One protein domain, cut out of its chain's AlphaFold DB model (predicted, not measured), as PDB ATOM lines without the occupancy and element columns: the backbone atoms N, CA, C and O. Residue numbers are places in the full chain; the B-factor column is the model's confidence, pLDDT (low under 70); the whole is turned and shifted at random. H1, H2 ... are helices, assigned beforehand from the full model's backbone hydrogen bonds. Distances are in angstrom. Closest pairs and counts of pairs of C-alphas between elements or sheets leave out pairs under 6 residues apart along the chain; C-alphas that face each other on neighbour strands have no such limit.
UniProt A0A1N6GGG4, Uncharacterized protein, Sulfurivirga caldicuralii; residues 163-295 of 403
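This is residues 163 to 295 of the 403 residues of an uncharacterized protein of Sulfurivirga caldicuralii (UniProt A0A1N6GGG4). A long helix, H8, runs out from a body of shorter helices, and residues 285 to 295 stick out beyond it. H6 goes beside H8 the same way, and H7 packs on H8 near its start; in the body H2, H3, H5 and the start of H6 surround H4, with H1 on H3 at the far end. The printed part has 133 residues with eight named helices, H1 to H8 in chain order, and no named strand: the class is all helix. It is only just compact, close to loose, with a radius of gyration of the C-alphas of 16.9 A and spans of 58 by 26 by 26 A.

Find C-alpha 267 at (247.575, 235.472, 321.622); from there H8 runs 36.3 A to C-alpha 292 at (229.192, 266.090, 327.884). H6, residues 234 to 254, is 30.4 A long. Look back for H7 at 259 to 263, H5 at 222 to 229, H4 at 206 to 214, H3 at 192 to 198, H2 at 179 to 190 and H1 at 163 to 171.

Look at Ala 247 and His 274, the closest C-alphas of H6 and H8, 5.2 A apart; the two touch at a steep tilt of 39 degrees. H4, the hub, touches residues 234 to 241 of H6, closest at C-alphas 207 and 237, 5.2 A. H4 and H5 form a hairpin, with C-alphas 208 and 228 closest at 5.1 A. Every O i to N i+4 pair is within hydrogen-bond range in the helices except H5, with 3 of 4.

C-alphas 163 and 293, the farthest apart, are 59.1 A apart. The printed part has no cut and no long link; pLDDT is under 70 at residues 292 to 295.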
ATOM      1  N   ARG A 163     279.591 239.561 324.134       96.88
ATOM      2  CA  ARG A 163     279.307 238.119 324.042       96.88
ATOM      3  C   ARG A 163     277.804 237.819 324.061       96.88
ATOM      4  O   ARG A 163     277.381 236.827 323.467       96.88
ATOM      5  N   ARG A 164     276.985 238.626 324.744       96.94
ATOM      6  CA  ARG A 164     275.520 238.474 324.751       96.94
ATOM      7  C   ARG A 164     274.896 238.872 323.412       96.94
ATOM      8  O   ARG A 164     273.972 238.185 322.986       96.94
ATOM      9  N   ALA A 165     275.433 239.871 322.710       97.12
ATOM     10  CA  ALA A 165     275.013 240.196 321.344       97.12
ATOM     11  C   ALA A 165     275.298 239.023 320.386       97.12
ATOM     12  O   ALA A 165     274.423 238.600 319.632       97.12
ATOM     13  N   ILE A 166     276.468 238.385 320.514       97.44
ATOM     14  CA  ILE A 166     276.788 237.155 319.767       97.44
ATOM     15  C   ILE A 166     275.792 236.028 320.075       97.44
ATOM     16  O   ILE A 166     275.271 235.394 319.157       97.44
ATOM     17  N   ARG A 167     275.466 235.787 321.354       97.56
ATOM     18  CA  ARG A 167     274.461 234.773 321.733       97.56
ATOM     19  C   ARG A 167     273.069 235.098 321.193       97.56
ATOM     20  O   ARG A 167     272.352 234.178 320.802       97.56
ATOM     21  N   PHE A 168     272.680 236.371 321.172       97.62
ATOM     22  CA  PHE A 168     271.432 236.821 320.559       97.62
ATOM     23  C   PHE A 168     271.397 236.436 319.073       97.62
ATOM     24  O   PHE A 168     270.478 235.737 318.649       97.62
ATOM     25  N   LEU A 169     272.447 236.778 318.317       97.50
ATOM     26  CA  LEU A 169     272.572 236.439 316.895       97.50
ATOM     27  C   LEU A 169     272.549 234.924 316.648       97.50
ATOM     28  O   LEU A 169     271.867 234.456 315.740       97.50
ATOM     29  N   GLN A 170     273.222 234.139 317.495       97.00
ATOM     30  CA  GLN A 170     273.211 232.672 317.422       97.00
ATOM     31  C   GLN A 170     271.824 232.067 317.646       97.00
ATOM     32  O   GLN A 170     271.541 230.983 317.131       97.00
ATOM     33  N   LYS A 171     270.960 232.737 318.416       96.88
ATOM     34  CA  LYS A 171     269.596 232.281 318.712       96.88
ATOM     35  C   LYS A 171     268.577 232.681 317.649       96.88
ATOM     36  O   LYS A 171     267.463 232.151 317.682       96.88
ATOM     37  N   LEU A 172     268.930 233.552 316.701       96.50
ATOM     38  CA  LEU A 172     268.047 233.923 315.596       96.50
ATOM     39  C   LEU A 172     267.741 232.701 314.720       96.50
ATOM     40  O   LEU A 172     268.624 232.035 314.178       96.50
ATOM     41  N   ARG A 173     266.452 232.388 314.590       93.69
ATOM     42  CA  ARG A 173     265.910 231.296 313.769       93.69
ATOM     43  C   ARG A 173     264.771 231.848 312.926       93.69
ATOM     44  O   ARG A 173     263.594 231.570 313.159       93.69
ATOM     45  N   LEU A 174     265.147 232.687 311.966       92.88
ATOM     46  CA  LEU A 174     264.220 233.362 311.067       92.88
ATOM     47  C   LEU A 174     263.949 232.491 309.835       92.88
ATOM     48  O   LEU A 174     264.854 231.870 309.275       92.88
ATOM     49  N   ARG A 175     262.679 232.420 309.424       91.25
ATOM     50  CA  ARG A 175     262.271 231.684 308.217       91.25
ATOM     51  C   ARG A 175     262.607 232.454 306.944       91.25
ATOM     52  O   ARG A 175     262.924 231.842 305.936       91.25
ATOM     53  N   SER A 176     262.507 233.771 307.011       89.81
ATOM     54  CA  SER A 176     262.847 234.718 305.961       89.81
ATOM     55  C   SER A 176     263.279 236.016 306.630       89.81
ATOM     56  O   SER A 176     262.816 236.327 307.733       89.81
ATOM     57  N   MET A 177     264.149 236.756 305.966       91.50
ATOM     58  CA  MET A 177     264.667 238.028 306.426       91.50
ATOM     59  C   MET A 177     264.512 239.052 305.311       91.50
ATOM     60  O   MET A 177     265.056 238.900 304.221       91.50
ATOM     61  N   ASP A 178     263.734 240.078 305.611       90.38
ATOM     62  CA  ASP A 178     263.567 241.274 304.804       90.38
ATOM     63  C   ASP A 178     264.264 242.460 305.491       90.38
ATOM     64  O   ASP A 178     264.887 242.327 306.550       90.38
ATOM     65  N   GLU A 179     264.183 243.634 304.870       90.12
ATOM     66  CA  GLU A 179     264.756 244.865 305.419       90.12
ATOM     67  C   GLU A 179     264.132 245.237 306.770       90.12
ATOM     68  O   GLU A 179     264.837 245.697 307.667       90.12
ATOM     69  N   GLN A 180     262.838 244.965 306.961       90.94
ATOM     70  CA  GLN A 180     262.153 245.225 308.224       90.94
ATOM     71  C   GLN A 180     262.732 244.364 309.357       90.94
ATOM     72  O   GLN A 180     262.964 244.860 310.458       90.94
ATOM     73  N   MET A 181     263.000 243.082 309.105       93.62
ATOM     74  CA  MET A 181     263.630 242.193 310.081       93.62
ATOM     75  C   MET A 181     265.047 242.628 310.432       93.62
ATOM     76  O   MET A 181     265.429 242.558 311.598       93.62
ATOM     77  N   LEU A 182     265.817 243.105 309.453       94.38
ATOM     78  CA  LEU A 182     267.141 243.665 309.716       94.38
ATOM     79  C   LEU A 182     267.065 244.892 310.624       94.38
ATOM     80  O   LEU A 182     267.793 244.953 311.608       94.38
ATOM     81  N   GLN A 183     266.135 245.811 310.356       95.12
ATOM     82  CA  GLN A 183     265.908 246.977 311.215       95.12
ATOM     83  C   GLN A 183     265.503 246.567 312.637       95.12
ATOM     84  O   GLN A 183     265.941 247.181 313.607       95.12
ATOM     85  N   GLN A 184     264.696 245.512 312.788       96.06
ATOM     86  CA  GLN A 184     264.334 244.982 314.107       96.06
ATOM     87  C   GLN A 184     265.536 244.384 314.843       96.06
ATOM     88  O   GLN A 184     265.653 244.570 316.052       96.06
ATOM     89  N   ILE A 185     266.425 243.682 314.135       97.31
ATOM     90  CA  ILE A 185     267.684 243.171 314.697       97.31
ATOM     91  C   ILE A 185     268.556 244.336 315.157       97.31
ATOM     92  O   ILE A 185     269.010 244.320 316.297       97.31
ATOM     93  N   ASP A 186     268.728 245.355 314.313       96.69
ATOM     94  CA  ASP A 186     269.506 246.551 314.648       96.69
ATOM     95  C   ASP A 186     268.909 247.263 315.875       96.69
ATOM     96  O   ASP A 186     269.631 247.570 316.819       96.69
ATOM     97  N   THR A 187     267.582 247.432 315.922       96.25
ATOM     98  CA  THR A 187     266.866 248.017 317.073       96.25
ATOM     99  C   THR A 187     267.109 247.213 318.350       96.25
ATOM    100  O   THR A 187     267.379 247.782 319.403       96.25
ATOM    101  N   CYS A 188     267.043 245.881 318.267       97.00
ATOM    102  CA  CYS A 188     267.284 245.021 319.423       97.00
ATOM    103  C   CYS A 188     268.735 245.081 319.900       97.00
ATOM    104  O   CYS A 188     268.966 244.978 321.098       97.00
ATOM    105  N   LEU A 189     269.701 245.205 318.984       96.94
ATOM    106  CA  LEU A 189     271.125 245.296 319.307       96.94
ATOM    107  C   LEU A 189     271.527 246.684 319.817       96.94
ATOM    108  O   LEU A 189     272.470 246.781 320.596       96.94
ATOM    109  N   ALA A 190     270.803 247.736 319.435       96.56
ATOM    110  CA  ALA A 190     271.031 249.089 319.930       96.56
ATOM    111  C   ALA A 190     270.724 249.243 321.433       96.56
ATOM    112  O   ALA A 190     271.302 250.110 322.083       96.56
ATOM    113  N   ASP A 191     269.859 248.393 322.000       96.38
ATOM    114  CA  ASP A 191     269.493 248.419 323.421       96.38
ATOM    115  C   ASP A 191     269.998 247.161 324.168       96.38
ATOM    116  O   ASP A 191     269.445 246.066 323.998       96.38
ATOM    117  N   PRO A 192     271.005 247.298 325.060       96.00
ATOM    118  CA  PRO A 192     271.508 246.217 325.911       96.00
ATOM    119  C   PRO A 192     270.441 245.458 326.682       96.00
ATOM    120  O   PRO A 192     270.508 244.232 326.791       96.00
ATOM    121  N   THR A 193     269.428 246.154 327.189       95.38
ATOM    122  CA  THR A 193     268.379 245.528 327.993       95.38
ATOM    123  C   THR A 193     267.539 244.561 327.160       95.38
ATOM    124  O   THR A 193     267.165 243.486 327.650       95.38
ATOM    125  N   ILE A 194     267.312 244.892 325.886       94.69
ATOM    126  CA  ILE A 194     266.526 244.093 324.948       94.69
ATOM    127  C   ILE A 194     267.265 242.806 324.604       94.69
ATOM    128  O   ILE A 194     266.742 241.714 324.860       94.69
ATOM    129  N   TYR A 195     268.483 242.900 324.056       94.50
ATOM    130  CA  TYR A 195     269.188 241.694 323.625       94.50
ATOM    131  C   TYR A 195     269.645 240.834 324.810       94.50
ATOM    132  O   TYR A 195     269.637 239.609 324.684       94.50
ATOM    133  N   HIS A 196     269.944 241.411 325.986       95.38
ATOM    134  CA  HIS A 196     270.241 240.633 327.200       95.38
ATOM    135  C   HIS A 196     269.066 239.738 327.585       95.38
ATOM    136  O   HIS A 196     269.248 238.525 327.697       95.38
ATOM    137  N   ARG A 197     267.854 240.287 327.705       94.75
ATOM    138  CA  ARG A 197     266.667 239.483 328.036       94.75
ATOM    139  C   ARG A 197     266.279 238.527 326.908       94.75
ATOM    140  O   ARG A 197     265.878 237.395 327.160       94.75
ATOM    141  N   ALA A 198     266.430 238.934 325.648       93.56
ATOM    142  CA  ALA A 198     266.177 238.045 324.514       93.56
ATOM    143  C   ALA A 198     267.121 236.827 324.506       93.56
ATOM    144  O   ALA A 198     266.726 235.755 324.042       93.56
ATOM    145  N   THR A 199     268.330 236.938 325.077       94.50
ATOM    146  CA  THR A 199     269.232 235.785 325.228       94.50
ATOM    147  C   THR A 199     268.741 234.733 326.217       94.50
ATOM    148  O   THR A 199     269.276 233.627 326.203       94.50
ATOM    149  N   GLU A 200     267.718 234.999 327.027       94.75
ATOM    150  CA  GLU A 200     267.105 234.001 327.916       94.75
ATOM    151  C   GLU A 200     266.137 233.077 327.162       94.75
ATOM    152  O   GLU A 200     265.861 231.958 327.593       94.75
ATOM    153  N   LEU A 201     265.664 233.496 325.983       95.25
ATOM    154  CA  LEU A 201     264.779 232.684 325.155       95.25
ATOM    155  C   LEU A 201     265.489 231.431 324.624       95.25
ATOM    156  O   LEU A 201     266.678 231.483 324.309       95.25
ATOM    157  N   PRO A 202     264.784 230.305 324.421       92.69
ATOM    158  CA  PRO A 202     265.389 229.113 323.821       92.69
ATOM    159  C   PRO A 202     265.822 229.346 322.363       92.69
ATOM    160  O   PRO A 202     266.821 228.795 321.911       92.69
ATOM    161  N   ARG A 203     265.071 230.177 321.633       95.44
ATOM    162  CA  ARG A 203     265.316 230.595 320.247       95.44
ATOM    163  C   ARG A 203     264.603 231.919 319.985       95.44
ATOM    164  O   ARG A 203     263.662 232.245 320.702       95.44
ATOM    165  N   ILE A 204     264.990 232.634 318.937       96.50
ATOM    166  CA  ILE A 204     264.387 233.913 318.554       96.50
ATOM    167  C   ILE A 204     263.841 233.776 317.133       96.50
ATOM    168  O   ILE A 204     264.582 233.804 316.151       96.50
ATOM    169  N   ASN A 205     262.533 233.554 317.030       95.69
ATOM    170  CA  ASN A 205     261.817 233.529 315.757       95.69
ATOM    171  C   ASN A 205     261.322 234.940 315.381       95.69
ATOM    172  O   ASN A 205     261.492 235.902 316.128       95.69
ATOM    173  N   SER A 206     260.650 235.043 314.235       94.38
ATOM    174  CA  SER A 206     260.075 236.286 313.717       94.38
ATOM    175  C   SER A 206     259.122 237.000 314.695       94.38
ATOM    176  O   SER A 206     259.168 238.222 314.790       94.38
ATOM    177  N   MET A 207     258.287 236.267 315.447       94.62
ATOM    178  CA  MET A 207     257.342 236.866 316.410       94.62
ATOM    179  C   MET A 207     258.064 237.418 317.627       94.62
ATOM    180  O   MET A 207     257.802 238.546 318.023       94.62
ATOM    181  N   ALA A 208     258.971 236.631 318.204       95.81
ATOM    182  CA  ALA A 208     259.755 237.038 319.359       95.81
ATOM    183  C   ALA A 208     260.605 238.271 319.029       95.81
ATOM    184  O   ALA A 208     260.579 239.245 319.772       95.81
ATOM    185  N   LEU A 209     261.266 238.277 317.866       96.50
ATOM    186  CA  LEU A 209     262.023 239.434 317.390       96.50
ATOM    187  C   LEU A 209     261.128 240.672 317.214       96.50
ATOM    188  O   LEU A 209     261.451 241.740 317.725       96.50
ATOM    189  N   THR A 210     259.974 240.524 316.550       95.06
ATOM    190  CA  THR A 210     259.017 241.631 316.378       95.06
ATOM    191  C   THR A 210     258.514 242.148 317.726       95.06
ATOM    192  O   THR A 210     258.430 243.360 317.917       95.06
ATOM    193  N   LEU A 211     258.197 241.262 318.672       95.81
ATOM    194  CA  LEU A 211     257.757 241.654 320.009       95.81
ATOM    195  C   LEU A 211     258.858 242.420 320.739       95.81
ATOM    196  O   LEU A 211     258.580 243.488 321.272       95.81
ATOM    197  N   ALA A 212     260.095 241.926 320.707       95.69
ATOM    198  CA  ALA A 212     261.219 242.582 321.357       95.69
ATOM    199  C   ALA A 212     261.504 243.976 320.781       95.69
ATOM    200  O   ALA A 212     261.671 244.924 321.540       95.69
ATOM    201  N   ALA A 213     261.476 244.120 319.456       95.88
ATOM    202  CA  ALA A 213     261.756 245.396 318.802       95.88
ATOM    203  C   ALA A 213     260.638 246.441 318.971       95.88
ATOM    204  O   ALA A 213     260.922 247.633 318.971       95.88
ATOM    205  N   ASN A 214     259.368 246.025 319.069       95.12
ATOM    206  CA  ASN A 214     258.225 246.957 319.058       95.12
ATOM    207  C   ASN A 214     257.556 247.132 320.430       95.12
ATOM    208  O   ASN A 214     256.886 248.136 320.651       95.12
ATOM    209  N   PHE A 215     257.710 246.168 321.342       96.25
ATOM    210  CA  PHE A 215     257.095 246.188 322.672       96.25
ATOM    211  C   PHE A 215     258.115 245.798 323.757       96.25
ATOM    212  O   PHE A 215     257.965 244.740 324.387       96.25
ATOM    213  N   PRO A 216     259.150 246.626 324.014       94.81
ATOM    214  CA  PRO A 216     260.221 246.295 324.957       94.81
ATOM    215  C   PRO A 216     259.733 245.916 326.366       94.81
ATOM    216  O   PRO A 216     260.291 245.042 327.030       94.81
ATOM    217  N   GLN A 217     258.617 246.502 326.800       95.06
ATOM    218  CA  GLN A 217     257.951 246.225 328.074       95.06
ATOM    219  C   GLN A 217     257.424 244.786 328.219       95.06
ATOM    220  O   GLN A 217     257.120 244.356 329.334       95.06
ATOM    221  N   LEU A 218     257.309 244.037 327.117       96.69
ATOM    222  CA  LEU A 218     256.886 242.634 327.101       96.69
ATOM    223  C   LEU A 218     258.069 241.657 326.999       96.69
ATOM    224  O   LEU A 218     257.859 240.443 327.041       96.69
ATOM    225  N   ILE A 219     259.310 242.133 326.883       95.62
ATOM    226  CA  ILE A 219     260.470 241.252 326.724       95.62
ATOM    227  C   ILE A 219     260.708 240.438 327.994       95.62
ATOM    228  O   ILE A 219     260.847 240.973 329.091       95.62
ATOM    229  N   GLY A 220     260.806 239.123 327.805       93.38
ATOM    230  CA  GLY A 220     261.086 238.145 328.861       93.38
ATOM    231  C   GLY A 220     259.819 237.637 329.550       93.38
ATOM    232  O   GLY A 220     259.875 236.651 330.283       93.38
ATOM    233  N   SER A 221     258.672 238.256 329.256       96.81
ATOM    234  CA  SER A 221     257.361 237.824 329.735       96.81
ATOM    235  C   SER A 221     257.017 236.389 329.314       96.81
ATOM    236  O   SER A 221     257.603 235.830 328.379       96.81
ATOM    237  N   GLN A 222     256.021 235.798 329.977       96.88
ATOM    238  CA  GLN A 222     255.519 234.469 329.634       96.88
ATOM    239  C   GLN A 222     255.006 234.424 328.191       96.88
ATOM    240  O   GLN A 222     255.286 233.461 327.470       96.88
ATOM    241  N   LEU A 223     254.363 235.506 327.739       96.81
ATOM    242  CA  LEU A 223     253.939 235.655 326.353       96.81
ATOM    243  C   LEU A 223     255.139 235.615 325.401       96.81
ATOM    244  O   LEU A 223     255.129 234.851 324.438       96.81
ATOM    245  N   HIS A 224     256.207 236.366 325.694       96.38
ATOM    246  CA  HIS A 224     257.416 236.373 324.865       96.38
ATOM    247  C   HIS A 224     258.048 234.977 324.757       96.38
ATOM    248  O   HIS A 224     258.382 234.522 323.660       96.38
ATOM    249  N   GLN A 225     258.153 234.264 325.882       96.50
ATOM    250  CA  GLN A 225     258.689 232.901 325.921       96.50
ATOM    251  C   GLN A 225     257.827 231.907 325.136       96.50
ATOM    252  O   GLN A 225     258.364 231.032 324.453       96.50
ATOM    253  N   SER A 226     256.502 232.033 325.218       95.38
ATOM    254  CA  SER A 226     255.577 231.172 324.484       95.38
ATOM    255  C   SER A 226     255.654 231.418 322.978       95.38
ATOM    256  O   SER A 226     255.855 230.481 322.201       95.38
ATOM    257  N   LEU A 227     255.621 232.686 322.558       94.62
ATOM    258  CA  LEU A 227     255.718 233.074 321.150       94.62
ATOM    259  C   LEU A 227     257.028 232.613 320.507       94.62
ATOM    260  O   LEU A 227     257.022 232.134 319.374       94.62
ATOM    261  N   ALA A 228     258.142 232.661 321.241       95.12
ATOM    262  CA  ALA A 228     259.431 232.135 320.793       95.12
ATOM    263  C   ALA A 228     259.400 230.623 320.474       95.12
ATOM    264  O   ALA A 228     260.149 230.136 319.618       95.12
ATOM    265  N   ARG A 229     258.525 229.855 321.135       94.06
ATOM    266  CA  ARG A 229     258.376 228.399 320.943       94.06
ATOM    267  C   ARG A 229     257.396 228.037 319.832       94.06
ATOM    268  O   ARG A 229     257.457 226.920 319.327       94.06
ATOM    269  N   GLN A 230     256.555 228.961 319.386       90.56
ATOM    270  CA  GLN A 230     255.597 228.700 318.316       90.56
ATOM    271  C   GLN A 230     256.232 228.861 316.921       90.56
ATOM    272  O   GLN A 230     257.207 229.599 316.752       90.56
ATOM    273  N   PRO A 231     255.748 228.146 315.895       88.31
ATOM    274  CA  PRO A 231     256.071 228.475 314.509       88.31
ATOM    275  C   PRO A 231     255.333 229.763 314.089       88.31
ATOM    276  O   PRO A 231     254.126 229.845 314.285       88.31
ATOM    277  N   CYS A 232     256.019 230.749 313.485       84.25
ATOM    278  CA  CYS A 232     255.358 231.942 312.912       84.25
ATOM    279  C   CYS A 232     255.138 231.796 311.402       84.25
ATOM    280  O   CYS A 232     256.028 231.358 310.662       84.25
ATOM    281  N   ARG A 233     253.976 232.259 310.932       85.12
ATOM    282  CA  ARG A 233     253.736 232.680 309.544       85.12
ATOM    283  C   ARG A 233     253.739 234.215 309.462       85.12
ATOM    284  O   ARG A 233     253.175 234.836 310.357       85.12
ATOM    285  N   PRO A 234     254.262 234.849 308.396       82.44
ATOM    286  CA  PRO A 234     254.364 236.315 308.305       82.44
ATOM    287  C   PRO A 234     253.081 237.081 308.674       82.44
ATOM    288  O   PRO A 234     253.126 238.020 309.464       82.44
ATOM    289  N   GLN A 235     251.920 236.615 308.202       84.44
ATOM    290  CA  GLN A 235     250.623 237.223 308.514       84.44
ATOM    291  C   GLN A 235     250.280 237.191 310.016       84.44
ATOM    292  O   GLN A 235     249.714 238.149 310.535       84.44
ATOM    293  N   GLN A 236     250.672 236.135 310.740       86.88
ATOM    294  CA  GLN A 236     250.463 236.033 312.191       86.88
ATOM    295  C   GLN A 236     251.337 237.031 312.952       86.88
ATOM    296  O   GLN A 236     250.865 237.656 313.893       86.88
ATOM    297  N   CYS A 237     252.594 237.212 312.532       88.12
ATOM    298  CA  CYS A 237     253.507 238.191 313.122       88.12
ATOM    299  C   CYS A 237     252.930 239.628 312.989       88.12
ATOM    300  O   CYS A 237     252.972 240.415 313.936       88.12
ATOM    301  N   GLN A 238     252.314 239.947 311.845       88.06
ATOM    302  CA  GLN A 238     251.653 241.233 311.610       88.06
ATOM    303  C   GLN A 238     250.353 241.414 312.420       88.06
ATOM    304  O   GLN A 238     250.162 242.458 313.046       88.06
ATOM    305  N   GLN A 239     249.482 240.399 312.458       88.56
ATOM    306  CA  GLN A 239     248.256 240.406 313.272       88.56
ATOM    307  C   GLN A 239     248.566 240.526 314.767       88.56
ATOM    308  O   GLN A 239     247.953 241.323 315.469       88.56
ATOM    309  N   MET A 240     249.572 239.790 315.243       93.25
ATOM    310  CA  MET A 240     250.083 239.892 316.607       93.25
ATOM    311  C   MET A 240     250.502 241.324 316.935       93.25
ATOM    312  O   MET A 240     250.077 241.863 317.954       93.25
ATOM    313  N   LYS A 241     251.333 241.946 316.084       92.25
ATOM    314  CA  LYS A 241     251.774 243.332 316.289       92.25
ATOM    315  C   LYS A 241     250.572 244.276 316.364       92.25
ATOM    316  O   LYS A 241     250.517 245.113 317.259       92.25
ATOM    317  N   ALA A 242     249.603 244.111 315.467       89.62
ATOM    318  CA  ALA A 242     248.394 244.924 315.433       89.62
ATOM    319  C   ALA A 242     247.544 244.797 316.707       89.62
ATOM    320  O   ALA A 242     247.090 245.821 317.223       89.62
ATOM    321  N   LEU A 243     247.363 243.571 317.210       93.12
ATOM    322  CA  LEU A 243     246.640 243.275 318.447       93.12
ATOM    323  C   LEU A 243     247.347 243.840 319.676       93.12
ATOM    324  O   LEU A 243     246.716 244.527 320.470       93.12
ATOM    325  N   LEU A 244     248.649 243.588 319.817       95.69
ATOM    326  CA  LEU A 244     249.423 244.061 320.965       95.69
ATOM    327  C   LEU A 244     249.484 245.583 321.019       95.69
ATOM    328  O   LEU A 244     249.303 246.152 322.090       95.69
ATOM    329  N   GLN A 245     249.677 246.241 319.873       93.75
ATOM    330  CA  GLN A 245     249.645 247.697 319.804       93.75
ATOM    331  C   GLN A 245     248.303 248.242 320.310       93.75
ATOM    332  O   GLN A 245     248.289 249.110 321.177       93.75
ATOM    333  N   ASP A 246     247.181 247.693 319.831       92.38
ATOM    334  CA  ASP A 246     245.855 248.148 320.256       92.38
ATOM    335  C   ASP A 246     245.572 247.860 321.735       92.38
ATOM    336  O   ASP A 246     245.056 248.710 322.452       92.38
ATOM    337  N   ALA A 247     245.948 246.673 322.217       95.38
ATOM    338  CA  ALA A 247     245.757 246.285 323.609       95.38
ATOM    339  C   ALA A 247     246.556 247.170 324.573       95.38
ATOM    340  O   ALA A 247     246.036 247.542 325.622       95.38
ATOM    341  N   ILE A 248     247.787 247.542 324.215       95.31
ATOM    342  CA  ILE A 248     248.639 248.413 325.035       95.31
ATOM    343  C   ILE A 248     248.122 249.856 325.015       95.31
ATOM    344  O   ILE A 248     248.016 250.475 326.070       95.31
ATOM    345  N   GLU A 249     247.754 250.388 323.844       92.62
ATOM    346  CA  GLU A 249     247.146 251.722 323.722       92.62
ATOM    347  C   GLU A 249     245.850 251.817 324.545       92.62
ATOM    348  O   GLU A 249     245.630 252.784 325.281       92.62
ATOM    349  N   LEU A 250     245.016 250.779 324.482       94.56
ATOM    350  CA  LEU A 250     243.781 250.681 325.248       94.56
ATOM    351  C   LEU A 250     244.023 250.545 326.755       94.56
ATOM    352  O   LEU A 250     243.330 251.203 327.532       94.56
ATOM    353  N   ALA A 251     245.006 249.745 327.172       96.38
ATOM    354  CA  ALA A 251     245.401 249.637 328.574       96.38
ATOM    355  C   ALA A 251     245.829 250.999 329.126       96.38
ATOM    356  O   ALA A 251     245.312 251.433 330.154       96.38
ATOM    357  N   ASN A 252     246.691 251.714 328.398       93.88
ATOM    358  CA  ASN A 252     247.162 253.044 328.782       93.88
ATOM    359  C   ASN A 252     245.998 254.038 328.922       93.88
ATOM    360  O   ASN A 252     245.927 254.772 329.903       93.88
ATOM    361  N   TRP A 253     245.047 254.031 327.982       93.31
ATOM    362  CA  TRP A 253     243.868 254.905 328.035       93.31
ATOM    363  C   TRP A 253     242.928 254.581 329.211       93.31
ATOM    364  O   TRP A 253     242.317 255.473 329.813       93.31
ATOM    365  N   LEU A 254     242.791 253.296 329.547       94.31
ATOM    366  CA  LEU A 254     241.992 252.839 330.683       94.31
ATOM    367  C   LEU A 254     242.711 252.986 332.033       94.31
ATOM    368  O   LEU A 254     242.028 252.967 333.057       94.31
ATOM    369  N   GLY A 255     244.038 253.138 332.038       95.81
ATOM    370  CA  GLY A 255     244.867 253.057 333.243       95.81
ATOM    371  C   GLY A 255     245.025 251.626 333.772       95.81
ATOM    372  O   GLY A 255     245.120 251.431 334.980       95.81
ATOM    373  N   GLU A 256     244.991 250.624 332.893       97.19
ATOM    374  CA  GLU A 256     245.138 249.204 333.244       97.19
ATOM    375  C   GLU A 256     246.611 248.773 333.267       97.19
ATOM    376  O   GLU A 256     247.438 249.283 332.509       97.19
ATOM    377  N   SER A 257     246.935 247.776 334.096       97.06
ATOM    378  CA  SER A 257     248.258 247.141 334.070       97.06
ATOM    379  C   SER A 257     248.436 246.263 332.825       97.06
ATOM    380  O   SER A 257     247.498 245.621 332.351       97.06
ATOM    381  N   LEU A 258     249.679 246.162 332.340       97.69
ATOM    382  CA  LEU A 258     250.073 245.237 331.273       97.69
ATOM    383  C   LEU A 258     250.352 243.810 331.774       97.69
ATOM    384  O   LEU A 258     250.637 242.926 330.964       97.69
ATOM    385  N   ASP A 259     250.292 243.557 333.082       98.00
ATOM    386  CA  ASP A 259     250.594 242.242 333.660       98.00
ATOM    387  C   ASP A 259     249.709 241.100 333.134       98.00
ATOM    388  O   ASP A 259     250.266 240.036 332.849       98.00
ATOM    389  N   PRO A 260     248.395 241.291 332.876       98.00
ATOM    390  CA  PRO A 260     247.585 240.279 332.206       98.00
ATOM    391  C   PRO A 260     248.185 239.846 330.865       98.00
ATOM    392  O   PRO A 260     248.369 238.650 330.654       98.00
ATOM    393  N   ILE A 261     248.600 240.798 330.015       97.69
ATOM    394  CA  ILE A 261     249.253 240.508 328.723       97.69
ATOM    395  C   ILE A 261     250.590 239.791 328.939       97.69
ATOM    396  O   ILE A 261     250.891 238.821 328.248       97.69
ATOM    397  N   LYS A 262     251.405 240.245 329.901       97.62
ATOM    398  CA  LYS A 262     252.709 239.621 330.195       97.62
ATOM    399  C   LYS A 262     252.561 238.169 330.659       97.62
ATOM    400  O   LYS A 262     253.420 237.345 330.344       97.62
ATOM    401  N   SER A 263     251.503 237.869 331.410       97.56
ATOM    402  CA  SER A 263     251.198 236.532 331.934       97.56
ATOM    403  C   SER A 263     250.523 235.604 330.918       97.56
ATOM    404  O   SER A 263     250.460 234.396 331.140       97.56
ATOM    405  N   SER A 264     250.048 236.138 329.789       97.62
ATOM    406  CA  SER A 264     249.387 235.334 328.766       97.62
ATOM    407  C   SER A 264     250.329 234.297 328.160       97.62
ATOM    408  O   SER A 264     251.490 234.569 327.860       97.62
ATOM    409  N   ARG A 265     249.816 233.094 327.919       95.12
ATOM    410  CA  ARG A 265     250.530 232.031 327.200       95.12
ATOM    411  C   ARG A 265     250.284 232.106 325.705       95.12
ATOM    412  O   ARG A 265     251.138 231.689 324.927       95.12
ATOM    413  N   PHE A 266     249.134 232.618 325.284       94.19
ATOM    414  CA  PHE A 266     248.712 232.604 323.887       94.19
ATOM    415  C   PHE A 266     248.139 233.954 323.465       94.19
ATOM    416  O   PHE A 266     247.623 234.704 324.287       94.19
ATOM    417  N   LEU A 267     248.178 234.247 322.162       93.38
ATOM    418  CA  LEU A 267     247.575 235.472 321.622       93.38
ATOM    419  C   LEU A 267     246.050 235.500 321.752       93.38
ATOM    420  O   LEU A 267     245.492 236.583 321.857       93.38
ATOM    421  N   VAL A 268     245.395 234.337 321.806       94.69
ATOM    422  CA  VAL A 268     243.949 234.244 322.072       94.69
ATOM    423  C   VAL A 268     243.605 234.838 323.441       94.69
ATOM    424  O   VAL A 268     242.655 235.597 323.559       94.69
ATOM    425  N   GLU A 269     244.421 234.586 324.468       97.25
ATOM    426  CA  GLU A 269     244.204 235.175 325.797       97.25
ATOM    427  C   GLU A 269     244.372 236.704 325.761       97.25
ATOM    428  O   GLU A 269     243.614 237.436 326.396       97.25
ATOM    429  N   VAL A 270     245.330 237.204 324.971       96.62
ATOM    430  CA  VAL A 270     245.514 238.648 324.747       96.62
ATOM    431  C   VAL A 270     244.301 239.254 324.038       96.62
ATOM    432  O   VAL A 270     243.880 240.351 324.393       96.62
ATOM    433  N   GLU A 271     243.714 238.550 323.070       95.25
ATOM    434  CA  GLU A 271     242.492 238.965 322.371       95.25
ATOM    435  C   GLU A 271     241.280 239.015 323.314       95.25
ATOM    436  O   GLU A 271     240.493 239.962 323.268       95.25
ATOM    437  N   GLU A 272     241.156 238.058 324.232       96.56
ATOM    438  CA  GLU A 272     240.118 238.073 325.266       96.56
ATOM    439  C   GLU A 272     240.291 239.241 326.244       96.56
ATOM    440  O   GLU A 272     239.315 239.918 326.586       96.56
ATOM    441  N   ILE A 273     241.525 239.496 326.696       97.19
ATOM    442  CA  ILE A 273     241.861 240.643 327.555       97.19
ATOM    443  C   ILE A 273     241.514 241.945 326.834       97.19
ATOM    444  O   ILE A 273     240.803 242.791 327.381       97.19
ATOM    445  N   HIS A 274     241.962 242.077 325.585       96.12
ATOM    446  CA  HIS A 274     241.671 243.221 324.732       96.12
ATOM    447  C   HIS A 274     240.163 243.424 324.557       96.12
ATOM    448  O   HIS A 274     239.677 244.528 324.786       96.12
ATOM    449  N   THR A 275     239.397 242.371 324.268       94.69
ATOM    450  CA  THR A 275     237.938 242.448 324.095       94.69
ATOM    451  C   THR A 275     237.242 242.922 325.372       94.69
ATOM    452  O   THR A 275     236.362 243.788 325.322       94.69
ATOM    453  N   LYS A 276     237.653 242.408 326.539       96.69
ATOM    454  CA  LYS A 276     237.133 242.848 327.846       96.69
ATOM    455  C   LYS A 276     237.424 244.328 328.091       96.69
ATOM    456  O   LYS A 276     236.530 245.084 328.485       96.69
ATOM    457  N   TRP A 277     238.653 244.763 327.828       97.12
ATOM    458  CA  TRP A 277     239.037 246.168 327.933       97.12
ATOM    459  C   TRP A 277     238.297 247.045 326.926       97.12
ATOM    460  O   TRP A 277     237.865 248.142 327.277       97.12
ATOM    461  N   LEU A 278     238.055 246.560 325.708       94.19
ATOM    462  CA  LEU A 278     237.359 247.319 324.675       94.19
ATOM    463  C   LEU A 278     235.926 247.595 325.121       94.19
ATOM    464  O   LEU A 278     235.478 248.737 325.084       94.19
ATOM    465  N   GLN A 279     235.237 246.588 325.655       94.62
ATOM    466  CA  GLN A 279     233.906 246.763 326.237       94.62
ATOM    467  C   GLN A 279     233.903 247.771 327.396       94.62
ATOM    468  O   GLN A 279     232.994 248.601 327.484       94.62
ATOM    469  N   LYS A 280     234.920 247.743 328.271       95.38
ATOM    470  CA  LYS A 280     235.082 248.738 329.346       95.38
ATOM    471  C   LYS A 280     235.260 250.150 328.775       95.38
ATOM    472  O   LYS A 280     234.598 251.082 329.235       95.38
ATOM    473  N   GLY A 281     236.089 250.297 327.742       92.19
ATOM    474  CA  GLY A 281     236.330 251.566 327.059       92.19
ATOM    475  C   GLY A 281     235.089 252.123 326.369       92.19
ATOM    476  O   GLY A 281     234.747 253.287 326.572       92.19
ATOM    477  N   LEU A 282     234.343 251.277 325.656       89.81
ATOM    478  CA  LEU A 282     233.096 251.666 324.992       89.81
ATOM    479  C   LEU A 282     232.024 252.109 325.993       89.81
ATOM    480  O   LEU A 282     231.329 253.094 325.742       89.81
ATOM    481  N   LYS A 283     231.914 251.443 327.152       91.56
ATOM    482  CA  LYS A 283     231.023 251.880 328.240       91.56
ATOM    483  C   LYS A 283     231.413 253.267 328.751       91.56
ATOM    484  O   LYS A 283     230.563 254.151 328.792       91.56
ATOM    485  N   ARG A 284     232.698 253.485 329.058       90.00
ATOM    486  CA  ARG A 284     233.218 254.787 329.518       90.00
ATOM    487  C   ARG A 284     232.977 255.895 328.487       90.00
ATOM    488  O   ARG A 284     232.601 257.005 328.854       90.00
ATOM    489  N   LEU A 285     233.152 255.586 327.203       85.00
ATOM    490  CA  LEU A 285     232.924 256.524 326.109       85.00
ATOM    491  C   LEU A 285     231.441 256.868 325.935       85.00
ATOM    492  O   LEU A 285     231.113 258.036 325.740       85.00
ATOM    493  N   LYS A 286     230.545 255.879 326.054       85.25
ATOM    494  CA  LYS A 286     229.092 256.093 326.014       85.25
ATOM    495  C   LYS A 286     228.638 257.019 327.146       85.25
ATOM    496  O   LYS A 286     227.993 258.023 326.867       85.25
ATOM    497  N   THR A 287     229.067 256.748 328.380       86.19
ATOM    498  CA  THR A 287     228.763 257.602 329.540       86.19
ATOM    499  C   THR A 287     229.274 259.030 329.345       86.19
ATOM    500  O   THR A 287     228.548 259.986 329.598       86.19
ATOM    501  N   ARG A 288     230.496 259.204 328.821       81.62
ATOM    502  CA  ARG A 288     231.038 260.538 328.523       81.62
ATOM    503  C   ARG A 288     230.231 261.260 327.443       81.62
ATOM    504  O   ARG A 288     229.980 262.454 327.583       81.62
ATOM    505  N   ALA A 289     229.830 260.564 326.380       77.56
ATOM    506  CA  ALA A 289     229.031 261.147 325.303       77.56
ATOM    507  C   ALA A 289     227.660 261.631 325.806       77.56
ATOM    508  O   ALA A 289     227.235 262.721 325.435       77.56
ATOM    509  N   GLU A 290     227.016 260.857 326.684       82.44
ATOM    510  CA  GLU A 290     225.742 261.214 327.325       82.44
ATOM    511  C   GLU A 290     225.881 262.423 328.260       82.44
ATOM    512  O   GLU A 290     225.005 263.283 328.286       82.44
ATOM    513  N   GLN A 291     226.991 262.523 328.996       80.00
ATOM    514  CA  GLN A 291     227.203 263.584 329.988       80.00
ATOM    515  C   GLN A 291     227.664 264.921 329.400       80.00
ATOM    516  O   GLN A 291     227.377 265.966 329.972       80.00
ATOM    517  N   SER A 292     228.428 264.905 328.306       66.56
ATOM    518  CA  SER A 292     229.192 266.090 327.884       66.56
ATOM    519  C   SER A 292     228.706 266.746 326.595       66.56
ATOM    520  O   SER A 292     229.142 267.855 326.297       66.56
ATOM    521  N   GLY A 293     227.873 266.078 325.782       64.94
ATOM    522  CA  GLY A 293     227.546 266.546 324.425       64.94
ATOM    523  C   GLY A 293     228.780 266.823 323.544       64.94
ATOM    524  O   GLY A 293     228.660 267.423 322.475       64.94
ATOM    525  N   GLN A 294     229.980 266.427 323.992       58.03
ATOM    526  CA  GLN A 294     231.248 266.841 323.406       58.03
ATOM    527  C   GLN A 294     231.542 266.083 322.112       58.03
ATOM    528  O   GLN A 294     231.206 264.910 321.927       58.03
ATOM    529  N   LYS A 295     232.248 266.777 321.218       63.16
ATOM    530  CA  LYS A 295     232.937 266.183 320.068       63.16
ATOM    531  C   LYS A 295     234.119 265.330 320.561       63.16
ATOM    532  O   LYS A 295     234.552 265.467 321.704       63.16
TER     533      LYS A 295